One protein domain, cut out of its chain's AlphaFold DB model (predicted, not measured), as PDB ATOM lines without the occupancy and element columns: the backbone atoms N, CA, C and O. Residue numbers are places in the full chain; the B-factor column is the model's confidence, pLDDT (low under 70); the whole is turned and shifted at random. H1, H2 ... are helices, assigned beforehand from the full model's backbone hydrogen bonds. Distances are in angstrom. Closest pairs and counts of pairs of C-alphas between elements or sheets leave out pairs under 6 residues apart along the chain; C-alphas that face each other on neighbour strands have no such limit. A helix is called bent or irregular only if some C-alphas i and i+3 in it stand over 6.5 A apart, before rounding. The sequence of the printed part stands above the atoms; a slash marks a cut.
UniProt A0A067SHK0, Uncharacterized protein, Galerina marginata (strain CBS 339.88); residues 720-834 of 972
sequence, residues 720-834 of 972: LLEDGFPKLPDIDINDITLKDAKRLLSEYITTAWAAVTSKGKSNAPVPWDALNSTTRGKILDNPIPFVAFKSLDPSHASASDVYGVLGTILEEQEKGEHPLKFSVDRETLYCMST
ATOM      1  N   LEU A 720     161.869 140.936 189.267       94.19
ATOM      2  CA  LEU A 720     161.843 141.267 190.694       94.19
ATOM      3  C   LEU A 720     161.655 139.994 191.524       94.19
ATOM      4  O   LEU A 720     160.821 139.152 191.191       94.19
ATOM      5  N   LEU A 721     162.417 139.878 192.609       91.12
ATOM      6  CA  LEU A 721     162.242 138.860 193.645       91.12
ATOM      7  C   LEU A 721     161.049 139.201 194.558       91.12
ATOM      8  O   LEU A 721     160.540 140.323 194.547       91.12
ATOM      9  N   GLU A 722     160.603 138.243 195.379       88.00
ATOM     10  CA  GLU A 722     159.450 138.418 196.287       88.00
ATOM     11  C   GLU A 722     159.662 139.521 197.349       88.00
ATOM     12  O   GLU A 722     158.702 140.109 197.848       88.00
ATOM     13  N   ASP A 723     160.920 139.828 197.667       88.31
ATOM     14  CA  ASP A 723     161.361 140.925 198.542       88.31
ATOM     15  C   ASP A 723     161.389 142.313 197.856       88.31
ATOM     16  O   ASP A 723     161.469 143.343 198.538       88.31
ATOM     17  N   GLY A 724     161.277 142.350 196.523       89.25
ATOM     18  CA  GLY A 724     161.318 143.550 195.689       89.25
ATOM     19  C   GLY A 724     162.698 143.943 195.143       89.25
ATOM     20  O   GLY A 724     162.786 144.979 194.486       89.25
ATOM     21  N   PHE A 725     163.764 143.170 195.377       94.56
ATOM     22  CA  PHE A 725     165.066 143.403 194.742       94.56
ATOM     23  C   PHE A 725     165.091 142.899 193.289       94.56
ATOM     24  O   PHE A 725     164.468 141.880 192.972       94.56
ATOM     25  N   PRO A 726     165.823 143.576 192.384       96.69
ATOM     26  CA  PRO A 726     166.022 143.082 191.031       96.69
ATOM     27  C   PRO A 726     166.940 141.856 190.995       96.69
ATOM     28  O   PRO A 726     167.961 141.787 191.686       96.69
ATOM     29  N   LYS A 727     166.611 140.939 190.087       97.38
ATOM     30  CA  LYS A 727     167.412 139.793 189.661       97.38
ATOM     31  C   LYS A 727     167.678 139.895 188.157       97.38
ATOM     32  O   LYS A 727     166.761 140.161 187.373       97.38
ATOM     33  N   LEU A 728     168.935 139.689 187.761       97.06
ATOM     34  CA  LEU A 728     169.313 139.651 186.350       97.06
ATOM     35  C   LEU A 728     168.753 138.383 185.675       97.06
ATOM     36  O   LEU A 728     168.571 137.362 186.346       97.06
ATOM     37  N   PRO A 729     168.479 138.424 184.358       95.69
ATOM     38  CA  PRO A 729     168.265 137.206 183.588       95.69
ATOM     39  C   PRO A 729     169.534 136.343 183.604       95.69
ATOM     40  O   PRO A 729     170.645 136.863 183.697       95.69
ATOM     41  N   ASP A 730     169.357 135.029 183.487       93.62
ATOM     42  CA  ASP A 730     170.456 134.075 183.324       93.62
ATOM     43  C   ASP A 730     171.071 134.257 181.924       93.62
ATOM     44  O   ASP A 730     170.382 134.073 180.915       93.62
ATOM     45  N   ILE A 731     172.316 134.739 181.863       93.31
ATOM     46  CA  ILE A 731     172.995 135.172 180.633       93.31
ATOM     47  C   ILE A 731     174.479 134.817 180.667       93.31
ATOM     48  O   ILE A 731     175.160 135.057 181.664       93.31
ATOM     49  N   ASP A 732     175.012 134.354 179.534       95.62
ATOM     50  CA  ASP A 732     176.458 134.374 179.329       95.62
ATOM     51  C   ASP A 732     176.898 135.817 179.030       95.62
ATOM     52  O   ASP A 732     176.476 136.445 178.054       95.62
ATOM     53  N   ILE A 733     177.752 136.358 179.896       94.88
ATOM     54  CA  ILE A 733     178.303 137.715 179.798       94.88
ATOM     55  C   ILE A 733     179.163 137.886 178.532       94.88
ATOM     56  O   ILE A 733     179.309 139.007 178.041       94.88
ATOM     57  N   ASN A 734     179.694 136.797 177.970       93.31
ATOM     58  CA  ASN A 734     180.484 136.816 176.740       93.31
ATOM     59  C   ASN A 734     179.623 137.020 175.478       93.31
ATOM     60  O   ASN A 734     180.120 137.567 174.493       93.31
ATOM     61  N   ASP A 735     178.339 136.640 175.514       93.62
ATOM     62  CA  ASP A 735     177.423 136.723 174.364       93.62
ATOM     63  C   ASP A 735     176.716 138.089 174.238       93.62
ATOM     64  O   ASP A 735     176.188 138.428 173.172       93.62
ATOM     65  N   ILE A 736     176.692 138.911 175.296       94.94
ATOM     66  CA  ILE A 736     175.967 140.193 175.287       94.94
ATOM     67  C   ILE A 736     176.812 141.340 174.710       94.94
ATOM     68  O   ILE A 736     177.973 141.560 175.073       94.94
ATOM     69  N   THR A 737     176.212 142.159 173.838       95.75
ATOM     70  CA  THR A 737     176.905 143.341 173.301       95.75
ATOM     71  C   THR A 737     177.153 144.371 174.408       95.75
ATOM     72  O   THR A 737     176.325 144.548 175.299       95.75
ATOM     73  N   LEU A 738     178.248 145.135 174.322       96.06
ATOM     74  CA  LEU A 738     178.566 146.182 175.305       96.06
ATOM     75  C   LEU A 738     177.443 147.234 175.450       96.06
ATOM     76  O   LEU A 738     177.301 147.853 176.505       96.06
ATOM     77  N   LYS A 739     176.634 147.441 174.402       96.25
ATOM     78  CA  LYS A 739     175.473 148.340 174.437       96.25
ATOM     79  C   LYS A 739     174.349 147.758 175.297       96.25
ATOM     80  O   LYS A 739     173.775 148.478 176.112       96.25
ATOM     81  N   ASP A 740     174.054 146.472 175.132       95.31
ATOM     82  CA  ASP A 740     173.037 145.771 175.916       95.31
ATOM     83  C   ASP A 740     173.503 145.560 177.363       95.31
ATOM     84  O   ASP A 740     172.717 145.783 178.278       95.31
ATOM     85  N   ALA A 741     174.794 145.284 177.585       96.81
ATOM     86  CA  ALA A 741     175.418 145.246 178.908       96.81
ATOM     87  C   ALA A 741     175.278 146.588 179.654       96.81
ATOM     88  O   ALA A 741     174.827 146.621 180.799       96.81
ATOM     89  N   LYS A 742     175.593 147.718 178.996       97.38
ATOM     90  CA  LYS A 742     175.412 149.060 179.583       97.38
ATOM     91  C   LYS A 742     173.936 149.385 179.858       97.38
ATOM     92  O   LYS A 742     173.655 150.000 180.887       97.38
ATOM     93  N   ARG A 743     172.992 148.961 178.999       96.06
ATOM     94  CA  ARG A 743     171.541 149.091 179.263       96.06
ATOM     95  C   ARG A 743     171.139 148.291 180.500       96.06
ATOM     96  O   ARG A 743     170.592 148.871 181.430       96.06
ATOM     97  N   LEU A 744     171.452 146.997 180.515       96.75
ATOM     98  CA  LEU A 744     171.054 146.062 181.565       96.75
ATOM     99  C   LEU A 744     171.609 146.476 182.935       96.75
ATOM    100  O   LEU A 744     170.878 146.474 183.920       96.75
ATOM    101  N   LEU A 745     172.868 146.922 182.999       97.69
ATOM    102  CA  LEU A 745     173.450 147.432 184.241       97.69
ATOM    103  C   LEU A 745     172.763 148.728 184.720       97.69
ATOM    104  O   LEU A 745     172.513 148.885 185.914       97.69
ATOM    105  N   SER A 746     172.406 149.636 183.803       97.25
ATOM    106  CA  SER A 746     171.689 150.881 184.138       97.25
ATOM    107  C   SER A 746     170.295 150.597 184.702       97.25
ATOM    108  O   SER A 746     169.897 151.143 185.735       97.25
ATOM    109  N   GLU A 747     169.574 149.685 184.051       96.62
ATOM    110  CA  GLU A 747     168.243 149.228 184.441       96.62
ATOM    111  C   GLU A 747     168.280 148.509 185.802       96.62
ATOM    112  O   GLU A 747     167.438 148.779 186.661       96.62
ATOM    113  N   TYR A 748     169.311 147.691 186.055       97.75
ATOM    114  CA  TYR A 748     169.509 146.994 187.330       97.75
ATOM    115  C   TYR A 748     169.706 147.969 188.492       97.75
ATOM    116  O   TYR A 748     168.975 147.917 189.482       97.75
ATOM    117  N   ILE A 749     170.656 148.900 188.351       97.56
ATOM    118  CA  ILE A 749     170.978 149.894 189.384       97.56
ATOM    119  C   ILE A 749     169.768 150.800 189.651       97.56
ATOM    120  O   ILE A 749     169.428 151.054 190.808       97.56
ATOM    121  N   THR A 750     169.073 151.235 188.596       96.19
ATOM    122  CA  THR A 750     167.865 152.067 188.714       96.19
ATOM    123  C   THR A 750     166.743 151.330 189.449       96.19
ATOM    124  O   THR A 750     166.091 151.907 190.319       96.19
ATOM    125  N   THR A 751     166.554 150.040 189.164       95.19
ATOM    126  CA  THR A 751     165.527 149.212 189.815       95.19
ATOM    127  C   THR A 751     165.866 148.933 191.282       95.19
ATOM    128  O   THR A 751     165.000 149.061 192.148       95.19
ATOM    129  N   ALA A 752     167.133 148.645 191.600       95.81
ATOM    130  CA  ALA A 752     167.600 148.455 192.975       95.81
ATOM    131  C   ALA A 752     167.446 149.736 193.819       95.81
ATOM    132  O   ALA A 752     167.037 149.678 194.980       95.81
ATOM    133  N   TRP A 753     167.697 150.907 193.225       95.31
ATOM    134  CA  TRP A 753     167.483 152.203 193.873       95.31
ATOM    135  C   TRP A 753     165.990 152.502 194.098       95.31
ATOM    136  O   TRP A 753     165.587 152.954 195.176       95.31
ATOM    137  N   ALA A 754     165.138 152.185 193.115       92.38
ATOM    138  CA  ALA A 754     163.685 152.323 193.224       92.38
ATOM    139  C   ALA A 754     163.084 151.411 194.314       92.38
ATOM    140  O   ALA A 754     162.183 151.836 195.043       92.38
ATOM    141  N   ALA A 755     163.607 150.194 194.497       90.94
ATOM    142  CA  ALA A 755     163.167 149.262 195.543       90.94
ATOM    143  C   ALA A 755     163.347 149.816 196.975       90.94
ATOM    144  O   ALA A 755     162.548 149.518 197.871       90.94
ATOM    145  N   VAL A 756     164.362 150.663 197.191       90.25
ATOM    146  CA  VAL A 756     164.613 151.320 198.485       90.25
ATOM    147  C   VAL A 756     163.833 152.636 198.612       90.25
ATOM    148  O   VAL A 756     163.166 152.863 199.623       90.25
ATOM    149  N   THR A 757     163.849 153.485 197.581       88.88
ATOM    150  CA  THR A 757     163.256 154.839 197.628       88.88
ATOM    151  C   THR A 757     161.727 154.876 197.512       88.88
ATOM    152  O   THR A 757     161.088 155.730 198.131       88.88
ATOM    153  N   SER A 758     161.106 153.923 196.806       73.94
ATOM    154  CA  SER A 758     159.642 153.856 196.602       73.94
ATOM    155  C   SER A 758     158.827 153.794 197.901       73.94
ATOM    156  O   SER A 758     157.703 154.302 197.960       73.94
ATOM    157  N   LYS A 759     159.407 153.255 198.982       74.06
ATOM    158  CA  LYS A 759     158.801 153.219 200.326       74.06
ATOM    159  C   LYS A 759     158.623 154.622 200.940       74.06
ATOM    160  O   LYS A 759     157.836 154.776 201.872       74.06
ATOM    161  N   GLY A 760     159.309 155.643 200.411       58.59
ATOM    162  CA  GLY A 760     159.384 157.006 200.955       58.59
ATOM    163  C   GLY A 760     158.673 158.114 200.162       58.59
ATOM    164  O   GLY A 760     158.879 159.280 200.483       58.59
ATOM    165  N   LYS A 761     157.851 157.800 199.144       53.16
ATOM    166  CA  LYS A 761     157.201 158.755 198.198       53.16
ATOM    167  C   LYS A 761     158.138 159.581 197.295       53.16
ATOM    168  O   LYS A 761     157.641 160.259 196.399       53.16
ATOM    169  N   SER A 762     159.450 159.559 197.504       57.44
ATOM    170  CA  SER A 762     160.416 160.308 196.695       57.44
ATOM    171  C   SER A 762     160.881 159.503 195.481       57.44
ATOM    172  O   SER A 762     161.612 158.526 195.639       57.44
ATOM    173  N   ASN A 763     160.558 159.970 194.271       80.19
ATOM    174  CA  ASN A 763     161.206 159.531 193.028       80.19
ATOM    175  C   ASN A 763     162.612 160.163 192.929       80.19
ATOM    176  O   ASN A 763     162.885 160.950 192.025       80.19
ATOM    177  N   ALA A 764     163.473 159.898 193.914       87.94
ATOM    178  CA  ALA A 764     164.821 160.453 193.963       87.94
ATOM    179  C   ALA A 764     165.675 159.858 192.824       87.94
ATOM    180  O   ALA A 764     165.633 158.641 192.626       87.94
ATOM    181  N   PRO A 765     166.457 160.664 192.084       93.50
ATOM    182  CA  PRO A 765     167.333 160.151 191.034       93.50
ATOM    183  C   PRO A 765     168.425 159.239 191.613       93.50
ATOM    184  O   PRO A 765     168.809 159.368 192.776       93.50
ATOM    185  N   VAL A 766     168.933 158.319 190.789       95.19
ATOM    186  CA  VAL A 766     170.068 157.455 191.151       95.19
ATOM    187  C   VAL A 766     171.323 158.323 191.359       95.19
ATOM    188  O   VAL A 766     171.625 159.153 190.498       95.19
ATOM    189  N   PRO A 767     172.087 158.142 192.452       95.19
ATOM    190  CA  PRO A 767     173.245 158.979 192.765       95.19
ATOM    191  C   PRO A 767     174.512 158.535 192.025       95.19
ATOM    192  O   PRO A 767     175.474 158.050 192.631       95.19
ATOM    193  N   TRP A 768     174.514 158.703 190.701       95.50
ATOM    194  CA  TRP A 768     175.610 158.286 189.821       95.50
ATOM    195  C   TRP A 768     176.974 158.845 190.256       95.50
ATOM    196  O   TRP A 768     177.928 158.079 190.356       95.50
ATOM    197  N   ASP A 769     177.065 160.124 190.637       93.81
ATOM    198  CA  ASP A 769     178.315 160.744 191.114       93.81
ATOM    199  C   ASP A 769     178.934 160.006 192.312       93.81
ATOM    200  O   ASP A 769     180.144 159.768 192.369       93.81
ATOM    201  N   ALA A 770     178.103 159.596 193.274       92.50
ATOM    202  CA  ALA A 770     178.568 158.902 194.469       92.50
ATOM    203  C   ALA A 770     178.920 157.434 194.176       92.50
ATOM    204  O   ALA A 770     179.933 156.938 194.678       92.50
ATOM    205  N   LEU A 771     178.150 156.771 193.307       93.31
ATOM    206  CA  LEU A 771     178.449 155.441 192.764       93.31
ATOM    207  C   LEU A 771     179.762 155.410 191.953       93.31
ATOM    208  O   LEU A 771     180.481 154.410 191.975       93.31
ATOM    209  N   ASN A 772     180.125 156.526 191.318       90.50
ATOM    210  CA  ASN A 772     181.370 156.709 190.563       90.50
ATOM    211  C   ASN A 772     182.570 157.106 191.436       90.50
ATOM    212  O   ASN A 772     183.682 157.269 190.937       90.50
ATOM    213  N   SER A 773     182.366 157.245 192.747       86.94
ATOM    214  CA  SER A 773     183.383 157.704 193.692       86.94
ATOM    215  C   SER A 773     183.872 156.591 194.626       86.94
ATOM    216  O   SER A 773     183.297 155.502 194.722       86.94
ATOM    217  N   THR A 774     184.913 156.898 195.403       86.12
ATOM    218  CA  THR A 774     185.340 156.094 196.561       86.12
ATOM    219  C   THR A 774     184.344 156.147 197.726       86.12
ATOM    220  O   THR A 774     184.438 155.339 198.646       86.12
ATOM    221  N   THR A 775     183.358 157.053 197.699       88.12
ATOM    222  CA  THR A 775     182.363 157.210 198.774       88.12
ATOM    223  C   THR A 775     181.180 156.243 198.680       88.12
ATOM    224  O   THR A 775     180.337 156.257 199.572       88.12
ATOM    225  N   ARG A 776     181.141 155.345 197.678       91.81
ATOM    226  CA  ARG A 776     180.076 154.334 197.490       91.81
ATOM    227  C   ARG A 776     179.742 153.520 198.751       91.81
ATOM    228  O   ARG A 776     178.587 153.172 198.965       91.81
ATOM    229  N   GLY A 777     180.720 153.295 199.635       91.75
ATOM    230  CA  GLY A 777     180.523 152.647 200.940       91.75
ATOM    231  C   GLY A 777     179.706 153.445 201.970       91.75
ATOM    232  O   GLY A 777     179.531 152.969 203.084       91.75
ATOM    233  N   LYS A 778     179.217 154.644 201.623       91.44
ATOM    234  CA  LYS A 778     178.207 155.402 202.383       91.44
ATOM    235  C   LYS A 778     176.766 155.168 201.904       91.44
ATOM    236  O   LYS A 778     175.856 155.717 202.511       91.44
ATOM    237  N   ILE A 779     176.575 154.471 200.780       93.44
ATOM    238  CA  ILE A 779     175.262 154.306 200.124       93.44
ATOM    239  C   ILE A 779     175.003 152.846 199.713       93.44
ATOM    240  O   ILE A 779     173.893 152.519 199.318       93.44
ATOM    241  N   LEU A 780     175.987 151.948 199.809       95.19
ATOM    242  CA  LEU A 780     175.812 150.499 199.654       95.19
ATOM    243  C   LEU A 780     175.966 149.802 201.011       95.19
ATOM    244  O   LEU A 780     176.903 150.111 201.747       95.19
ATOM    245  N   ASP A 781     175.088 148.843 201.319       95.12
ATOM    246  CA  ASP A 781     175.165 147.998 202.524       95.12
ATOM    247  C   ASP A 781     176.468 147.187 202.549       95.12
ATOM    248  O   ASP A 781     177.168 147.124 203.559       95.12
ATOM    249  N   ASN A 782     176.795 146.574 201.407       95.31
ATOM    250  CA  ASN A 782     178.017 145.814 201.191       95.31
ATOM    251  C   ASN A 782     178.743 146.348 199.942       95.31
ATOM    252  O   ASN A 782     178.478 145.893 198.828       95.31
ATOM    253  N   PRO A 783     179.664 147.317 200.088       95.62
ATOM    254  CA  PRO A 783     180.441 147.818 198.961       95.62
ATOM    255  C   PRO A 783     181.544 146.846 198.513       95.62
ATOM    256  O   PRO A 783     182.096 147.052 197.435       95.62
ATOM    257  N   ILE A 784     181.894 145.830 199.320       95.94
ATOM    258  CA  ILE A 784     183.137 145.044 199.193       95.94
ATOM    259  C   ILE A 784     183.288 144.369 197.817       95.94
ATOM    260  O   ILE A 784     184.343 144.581 197.212       95.94
ATOM    261  N   PRO A 785     182.281 143.653 197.264       97.12
ATOM    262  CA  PRO A 785     182.402 143.024 195.943       97.12
ATOM    263  C   PRO A 785     182.695 144.040 194.829       97.12
ATOM    264  O   PRO A 785     183.348 143.731 193.837       97.12
ATOM    265  N   PHE A 786     182.261 145.289 195.019       96.94
ATOM    266  CA  PHE A 786     182.315 146.345 194.016       96.94
ATOM    267  C   PHE A 786     183.508 147.298 194.169       96.94
ATOM    268  O   PHE A 786     183.629 148.227 193.372       96.94
ATOM    269  N   VAL A 787     184.397 147.120 195.159       95.25
ATOM    270  CA  VAL A 787     185.540 148.036 195.394       95.25
ATOM    271  C   VAL A 787     186.542 148.036 194.231       95.25
ATOM    272  O   VAL A 787     187.158 149.066 193.969       95.25
ATOM    273  N   ALA A 788     186.685 146.919 193.513       95.44
ATOM    274  CA  ALA A 788     187.648 146.777 192.418       95.44
ATOM    275  C   ALA A 788     187.354 147.684 191.204       95.44
ATOM    276  O   ALA A 788     188.283 148.108 190.513       95.44
ATOM    277  N   PHE A 789     186.081 147.996 190.947       96.31
ATOM    278  CA  PHE A 789     185.652 148.759 189.773       96.31
ATOM    279  C   PHE A 789     185.834 150.261 189.982       96.31
ATOM    280  O   PHE A 789     185.555 150.797 191.058       96.31
ATOM    281  N   LYS A 790     186.261 150.990 188.948       94.56
ATOM    282  CA  LYS A 790     186.475 152.445 189.091       94.56
ATOM    283  C   LYS A 790     185.161 153.216 189.193       94.56
ATOM    284  O   LYS A 790     185.066 154.145 189.987       94.56
ATOM    285  N   SER A 791     184.165 152.794 188.424       95.44
ATOM    286  CA  SER A 791     182.885 153.469 188.208       95.44
ATOM    287  C   SER A 791     181.772 152.427 188.166       95.44
ATOM    288  O   SER A 791     181.980 151.363 187.586       95.44
ATOM    289  N   LEU A 792     180.606 152.729 188.743       96.69
ATOM    290  CA  LEU A 792     179.421 151.861 188.663       96.69
ATOM    291  C   LEU A 792     178.348 152.409 187.705       96.69
ATOM    292  O   LEU A 792     177.513 151.642 187.240       96.69
ATOM    293  N   ASP A 793     178.398 153.696 187.343       96.81
ATOM    294  CA  ASP A 793     177.613 154.252 186.237       96.81
ATOM    295  C   ASP A 793     178.053 153.634 184.895       96.81
ATOM    296  O   ASP A 793     179.221 153.784 184.503       96.81
ATOM    297  N   PRO A 794     177.139 152.992 184.144       96.62
ATOM    298  CA  PRO A 794     177.418 152.443 182.820       96.62
ATOM    299  C   PRO A 794     177.888 153.476 181.797       96.62
ATOM    300  O   PRO A 794     178.480 153.089 180.793       96.62
ATOM    301  N   SER A 795     177.654 154.769 182.014       96.75
ATOM    302  CA  SER A 795     178.105 155.865 181.147       96.75
ATOM    303  C   SER A 795     179.620 156.063 181.233       96.75
ATOM    304  O   SER A 795     180.284 156.216 180.206       96.75
ATOM    305  N   HIS A 796     180.176 155.990 182.448       95.81
ATOM    306  CA  HIS A 796     181.586 156.265 182.744       95.81
ATOM    307  C   HIS A 796     182.447 155.007 182.949       95.81
ATOM    308  O   HIS A 796     183.666 155.066 182.786       95.81
ATOM    309  N   ALA A 797     181.838 153.855 183.242       96.00
ATOM    310  CA  ALA A 797     182.528 152.572 183.355       96.00
ATOM    311  C   ALA A 797     183.159 152.120 182.018       96.00
ATOM    312  O   ALA A 797     182.538 152.211 180.945       96.00
ATOM    313  N   SER A 798     184.389 151.589 182.080       97.38
ATOM    314  CA  SER A 798     185.044 150.975 180.917       97.38
ATOM    315  C   SER A 798     184.324 149.688 180.499       97.38
ATOM    316  O   SER A 798     183.516 149.150 181.252       97.38
ATOM    317  N   ALA A 799     184.618 149.156 179.308       97.06
ATOM    318  CA  ALA A 799     184.024 147.888 178.878       97.06
ATOM    319  C   ALA A 799     184.300 146.750 179.880       97.06
ATOM    320  O   ALA A 799     183.381 146.030 180.255       97.06
ATOM    321  N   SER A 800     185.539 146.655 180.379       97.12
ATOM    322  CA  SER A 800     185.924 145.654 181.379       97.12
ATOM    323  C   SER A 800     185.258 145.882 182.738       97.12
ATOM    324  O   SER A 800     184.943 144.902 183.407       97.12
ATOM    325  N   ASP A 801     185.028 147.137 183.149       96.81
ATOM    326  CA  ASP A 801     184.272 147.427 184.375       96.81
ATOM    327  C   ASP A 801     182.801 147.001 184.210       96.81
ATOM    328  O   ASP A 801     182.271 146.335 185.086       96.81
ATOM    329  N   VAL A 802     182.141 147.318 183.086       97.88
ATOM    330  CA  VAL A 802     180.717 146.978 182.864       97.88
ATOM    331  C   VAL A 802     180.485 145.465 182.887       97.88
ATOM    332  O   VAL A 802     179.593 144.997 183.593       97.88
ATOM    333  N   TYR A 803     181.290 144.701 182.142       97.88
ATOM    334  CA  TYR A 803     181.191 143.240 182.133       97.88
ATOM    335  C   TYR A 803     181.562 142.635 183.499       97.88
ATOM    336  O   TYR A 803     180.872 141.736 183.973       97.88
ATOM    337  N   GLY A 804     182.589 143.169 184.173       97.44
ATOM    338  CA  GLY A 804     182.988 142.722 185.509       97.44
ATOM    339  C   GLY A 804     181.927 142.980 186.584       97.44
ATOM    340  O   GLY A 804     181.636 142.085 187.371       97.44
ATOM    341  N   VAL A 805     181.291 144.157 186.584       98.00
ATOM    342  CA  VAL A 805     180.207 144.497 187.523       98.00
ATOM    343  C   VAL A 805     178.999 143.582 187.313       98.00
ATOM    344  O   VAL A 805     178.434 143.110 188.297       98.00
ATOM    345  N   LEU A 806     178.618 143.285 186.063       98.12
ATOM    346  CA  LEU A 806     177.561 142.307 185.774       98.12
ATOM    347  C   LEU A 806     177.934 140.898 186.262       98.12
ATOM    348  O   LEU A 806     177.085 140.226 186.843       98.12
ATOM    349  N   GLY A 807     179.199 140.491 186.110       97.94
ATOM    350  CA  GLY A 807     179.724 139.234 186.657       97.94
ATOM    351  C   GLY A 807     179.571 139.160 188.171       97.94
ATOM    352  O   GLY A 807     178.943 138.241 188.683       97.94
ATOM    353  N   THR A 808     180.032 140.187 188.888       98.06
ATOM    354  CA  THR A 808     179.862 140.281 190.343       98.06
ATOM    355  C   THR A 808     178.387 140.296 190.764       98.06
ATOM    356  O   THR A 808     178.046 139.706 191.784       98.06
ATOM    357  N   ILE A 809     177.483 140.915 189.994       98.00
ATOM    358  CA  ILE A 809     176.040 140.870 190.289       98.00
ATOM    359  C   ILE A 809     175.482 139.444 190.133       98.00
ATOM    360  O   ILE A 809     174.714 139.015 190.994       98.00
ATOM    361  N   LEU A 810     175.864 138.697 189.090       97.62
ATOM    362  CA  LEU A 810     175.438 137.301 188.923       97.62
ATOM    363  C   LEU A 810     176.029 136.387 190.008       97.62
ATOM    364  O   LEU A 810     175.281 135.633 190.624       97.62
ATOM    365  N   GLU A 811     177.326 136.504 190.308       97.56
ATOM    366  CA  GLU A 811     177.980 135.721 191.365       97.56
ATOM    367  C   GLU A 811     177.335 135.933 192.744       97.56
ATOM    368  O   GLU A 811     177.125 134.978 193.489       97.56
ATOM    369  N   GLU A 812     177.026 137.177 193.123       97.44
ATOM    370  CA  GLU A 812     176.367 137.457 194.406       97.44
ATOM    371  C   GLU A 812     174.904 136.968 194.407       97.44
ATOM    372  O   GLU A 812     174.435 136.455 195.422       97.44
ATOM    373  N   GLN A 813     174.195 137.028 193.269       96.56
ATOM    374  CA  GLN A 813     172.848 136.450 193.137       96.56
ATOM    375  C   GLN A 813     172.846 134.914 193.201       96.56
ATOM    376  O   GLN A 813     171.906 134.341 193.752       96.56
ATOM    377  N   GLU A 814     173.882 134.234 192.696       96.31
ATOM    378  CA  GLU A 814     174.045 132.777 192.832       96.31
ATOM    379  C   GLU A 814     174.287 132.371 194.296       96.31
ATOM    380  O   GLU A 814     173.734 131.377 194.771       96.31
ATOM    381  N   LYS A 815     175.030 133.192 195.052       97.19
ATOM    382  CA  LYS A 815     175.226 133.037 196.509       97.19
ATOM    383  C   LYS A 815     173.948 133.314 197.322       97.19
ATOM    384  O   LYS A 815     173.916 133.005 198.512       97.19
ATOM    385  N   GLY A 816     172.901 133.866 196.698       95.25
ATOM    386  CA  GLY A 816     171.644 134.250 197.348       95.25
ATOM    387  C   GLY A 816     171.682 135.610 198.055       95.25
ATOM    388  O   GLY A 816     170.792 135.899 198.852       95.25
ATOM    389  N   GLU A 817     172.694 136.434 197.779       96.50
ATOM    390  CA  GLU A 817     172.830 137.791 198.315       96.50
ATOM    391  C   GLU A 817     172.093 138.826 197.446       96.50
ATOM    392  O   GLU A 817     171.700 138.568 196.305       96.50
ATOM    393  N   HIS A 818     171.926 140.041 197.979       95.56
ATOM    394  CA  HIS A 818     171.345 141.180 197.256       95.56
ATOM    395  C   HIS A 818     172.442 142.185 196.839       95.56
ATOM    396  O   HIS A 818     172.682 143.166 197.557       95.56
ATOM    397  N   PRO A 819     173.138 141.980 195.702       95.75
ATOM    398  CA  PRO A 819     174.154 142.916 195.228       95.75
ATOM    399  C   PRO A 819     173.579 144.313 194.980       95.75
ATOM    400  O   PRO A 819     172.450 144.480 194.525       95.75
ATOM    401  N   LEU A 820     174.390 145.333 195.276       95.25
ATOM    402  CA  LEU A 820     174.030 146.753 195.179       95.25
ATOM    403  C   LEU A 820     172.805 147.172 196.024       95.25
ATOM    404  O   LEU A 820     172.173 148.189 195.749       95.25
ATOM    405  N   LYS A 821     172.496 146.439 197.103       95.56
ATOM    406  CA  LYS A 821     171.548 146.872 198.140       95.56
ATOM    407  C   LYS A 821     172.016 148.181 198.795       95.56
ATOM    408  O   LYS A 821     173.152 148.270 199.262       95.56
ATOM    409  N   PHE A 822     171.141 149.189 198.807       94.69
ATOM    410  CA  PHE A 822     171.503 150.554 199.195       94.69
ATOM    411  C   PHE A 822     171.208 150.885 200.672       94.69
ATOM    412  O   PHE A 822     170.062 150.782 201.119       94.69
ATOM    413  N   SER A 823     172.219 151.403 201.378       90.00
ATOM    414  CA  SER A 823     172.176 151.867 202.773       90.00
ATOM    415  C   SER A 823     171.647 153.303 202.872       90.00
ATOM    416  O   SER A 823     172.352 154.253 203.213       90.00
ATOM    417  N   VAL A 824     170.377 153.486 202.508       82.81
ATOM    418  CA  VAL A 824     169.772 154.819 202.366       82.81
ATOM    419  C   VAL A 824     169.225 155.346 203.695       82.81
ATOM    420  O   VAL A 824     168.025 155.274 203.971       82.81
ATOM    421  N   ASP A 825     170.108 155.926 204.506       78.31
ATOM    422  CA  ASP A 825     169.703 156.696 205.685       78.31
ATOM    423  C   ASP A 825     168.840 157.912 205.302       78.31
ATOM    424  O   ASP A 825     169.033 158.578 204.278       78.31
ATOM    425  N   ARG A 826     167.861 158.224 206.158       69.12
ATOM    426  CA  ARG A 826     166.823 159.231 205.877       69.12
ATOM    427  C   ARG A 826     167.372 160.659 205.781       69.12
ATOM    428  O   ARG A 826     166.816 161.471 205.047       69.12
ATOM    429  N   GLU A 827     168.458 160.945 206.493       71.81
ATOM    430  CA  GLU A 827     169.196 162.214 206.411       71.81
ATOM    431  C   GLU A 827     169.970 162.318 205.089       71.81
ATOM    432  O   GLU A 827     169.952 163.363 204.443       71.81
ATOM    433  N   THR A 828     170.564 161.212 204.633       71.69
ATOM    434  CA  THR A 828     171.292 161.117 203.361       71.69
ATOM    435  C   THR A 828     170.375 161.433 202.177       71.69
ATOM    436  O   THR A 828     170.730 162.267 201.347       71.69
ATOM    437  N   LEU A 829     169.147 160.891 202.150       73.06
ATOM    438  CA  LEU A 829     168.116 161.292 201.174       73.06
ATOM    439  C   LEU A 829     167.809 162.791 201.204       73.06
ATOM    440  O   LEU A 829     167.608 163.391 200.151       73.06
ATOM    441  N   TYR A 830     167.762 163.392 202.394       72.56
ATOM    442  CA  TYR A 830     167.436 164.807 202.543       72.56
ATOM    443  C   TYR A 830     168.533 165.682 201.923       72.56
ATOM    444  O   TYR A 830     168.242 166.479 201.030       72.56
ATOM    445  N   CYS A 831     169.793 165.433 202.290       68.31
ATOM    446  CA  CYS A 831     170.978 166.100 201.738       68.31
ATOM    447  C   CYS A 831     171.148 165.911 200.219       68.31
ATOM    448  O   CYS A 831     171.774 166.739 199.565       68.31
ATOM    449  N   MET A 832     170.605 164.828 199.656       67.75
ATOM    450  CA  MET A 832     170.612 164.549 198.212       67.75
ATOM    451  C   MET A 832     169.402 165.135 197.466       67.75
ATOM    452  O   MET A 832     169.401 165.160 196.239       67.75
ATOM    453  N   SER A 833     168.372 165.584 198.189       61.94
ATOM    454  CA  SER A 833     167.174 166.226 197.624       61.94
ATOM    455  C   SER A 833     167.256 167.756 197.592       61.94
ATOM    456  O   SER A 833     166.482 168.403 196.890       61.94
ATOM    457  N   THR A 834     168.188 168.340 198.348       54.50
ATOM    458  CA  THR A 834     168.458 169.778 198.379       54.50
ATOM    459  C   THR A 834     169.481 170.157 197.310       54.50
ATOM    460  O   THR A 834     170.683 170.012 197.532       54.50
TER     461      THR A 834
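AT A GLANCE: This is residues 720 to 834 of the 972 residues of an uncharacterized protein of Galerina marginata (strain CBS 339.88) (UniProt A0A067SHK0). Two helices, the long H1 and the shorter H4, meet near their first residues and spread apart as a V, with loops packed around and between them. H1 runs roughly along the longest axis of the domain, the two very short helices H2 and H3 lie to one side of it, and H5 lies at the end of the domain away from the residues where H1 begins, touching no other helix. The printed part has 115 residues with five named helices, in the order H1, H2, H3, H4, H5, and no named strand. The class is all helix, though the named helices hold 56 of the 115 printed residues, under half. The whole is compact, with a radius of gyration of the C-alphas of 13.7 A, and the C-alphas span 41 by 31 by 24 A.

HOW THE PARTS SIT: H1, residues 738 to 760, is the longest helix, and its centre is the nearest of the five to the mean of the C-alphas, at 6.2 A. It has a kink of 30 degrees near residue 754. H1 is neither bent nor irregular, but only just: C-alphas 756 and 759 are 6.4 A apart. H4, residues 799 to 814, touches H1, and the closest C-alphas of the two are those of Lys 742 and Val 802, 6.6 A apart. H1 touches H4 with residues 738 to 745 alone, and H4 touches H1 with residues 799 to 806 alone. Their lines stand at a steep tilt of 52 degrees, and they run the same way, with their centres 13.9 A apart. H2, residues 768 to 771, and H3, residues 774 to 778, are close but not clearly touching, and their closest C-alphas, those of Ala 770 and Arg 776, are 5.7 A apart. H3 is irregular, with the C-alphas of residues 774 and 777 at 7.4 A. H5, residues 826 to 833, touches no helix, and its centre is the farthest from the mean of the C-alphas, at 18.5 A. Among the pairs that are apart are H1 and H2, H1 and H5, and H4 and H5. In H4 and H5 every pair of O i and N i+4 is within hydrogen-bond range, against 16 of 19 in H1; H2 is too short for such a pair. In H3 the count is 0 of 1, and 1 of its 2 pairs of O i and N i+3 is within range.

IN THESE COORDINATES: H1 begins at C-alpha 738 at (178.566, 146.182, 175.305) and ends at C-alpha 760 at (159.384, 157.006, 200.955), 33.8 A away. H4 is 22.9 A long from C-alpha 799 at (184.024, 147.888, 178.878) to C-alpha 814. H5 measures 10.8 A and ends at C-alpha 833 at (167.174, 166.226, 197.624). H2 has 4 residues and H3 has 5.

THE WHOLE: The two C-alphas farthest apart are those of Asp 735 and Thr 834, at 41.8 A, and the first and last printed C-alphas, of Leu 720 and Thr 834, are 30.3 A apart. The printed part has no cut. The links from H3 to H4, with 20 residues, and from H4 to H5, with 11, are long; the link from H1 to H2 is short, and that from H2 to H3 is tight. Residues 720 to 737, before H1, also hold no named element, and their C-alphas lie 10 to 21 A from the mean of the C-alphas. The mean pLDDT of the printed part is 91.0, and the residues under 70 are 760 to 762, 826 and 831 to 834.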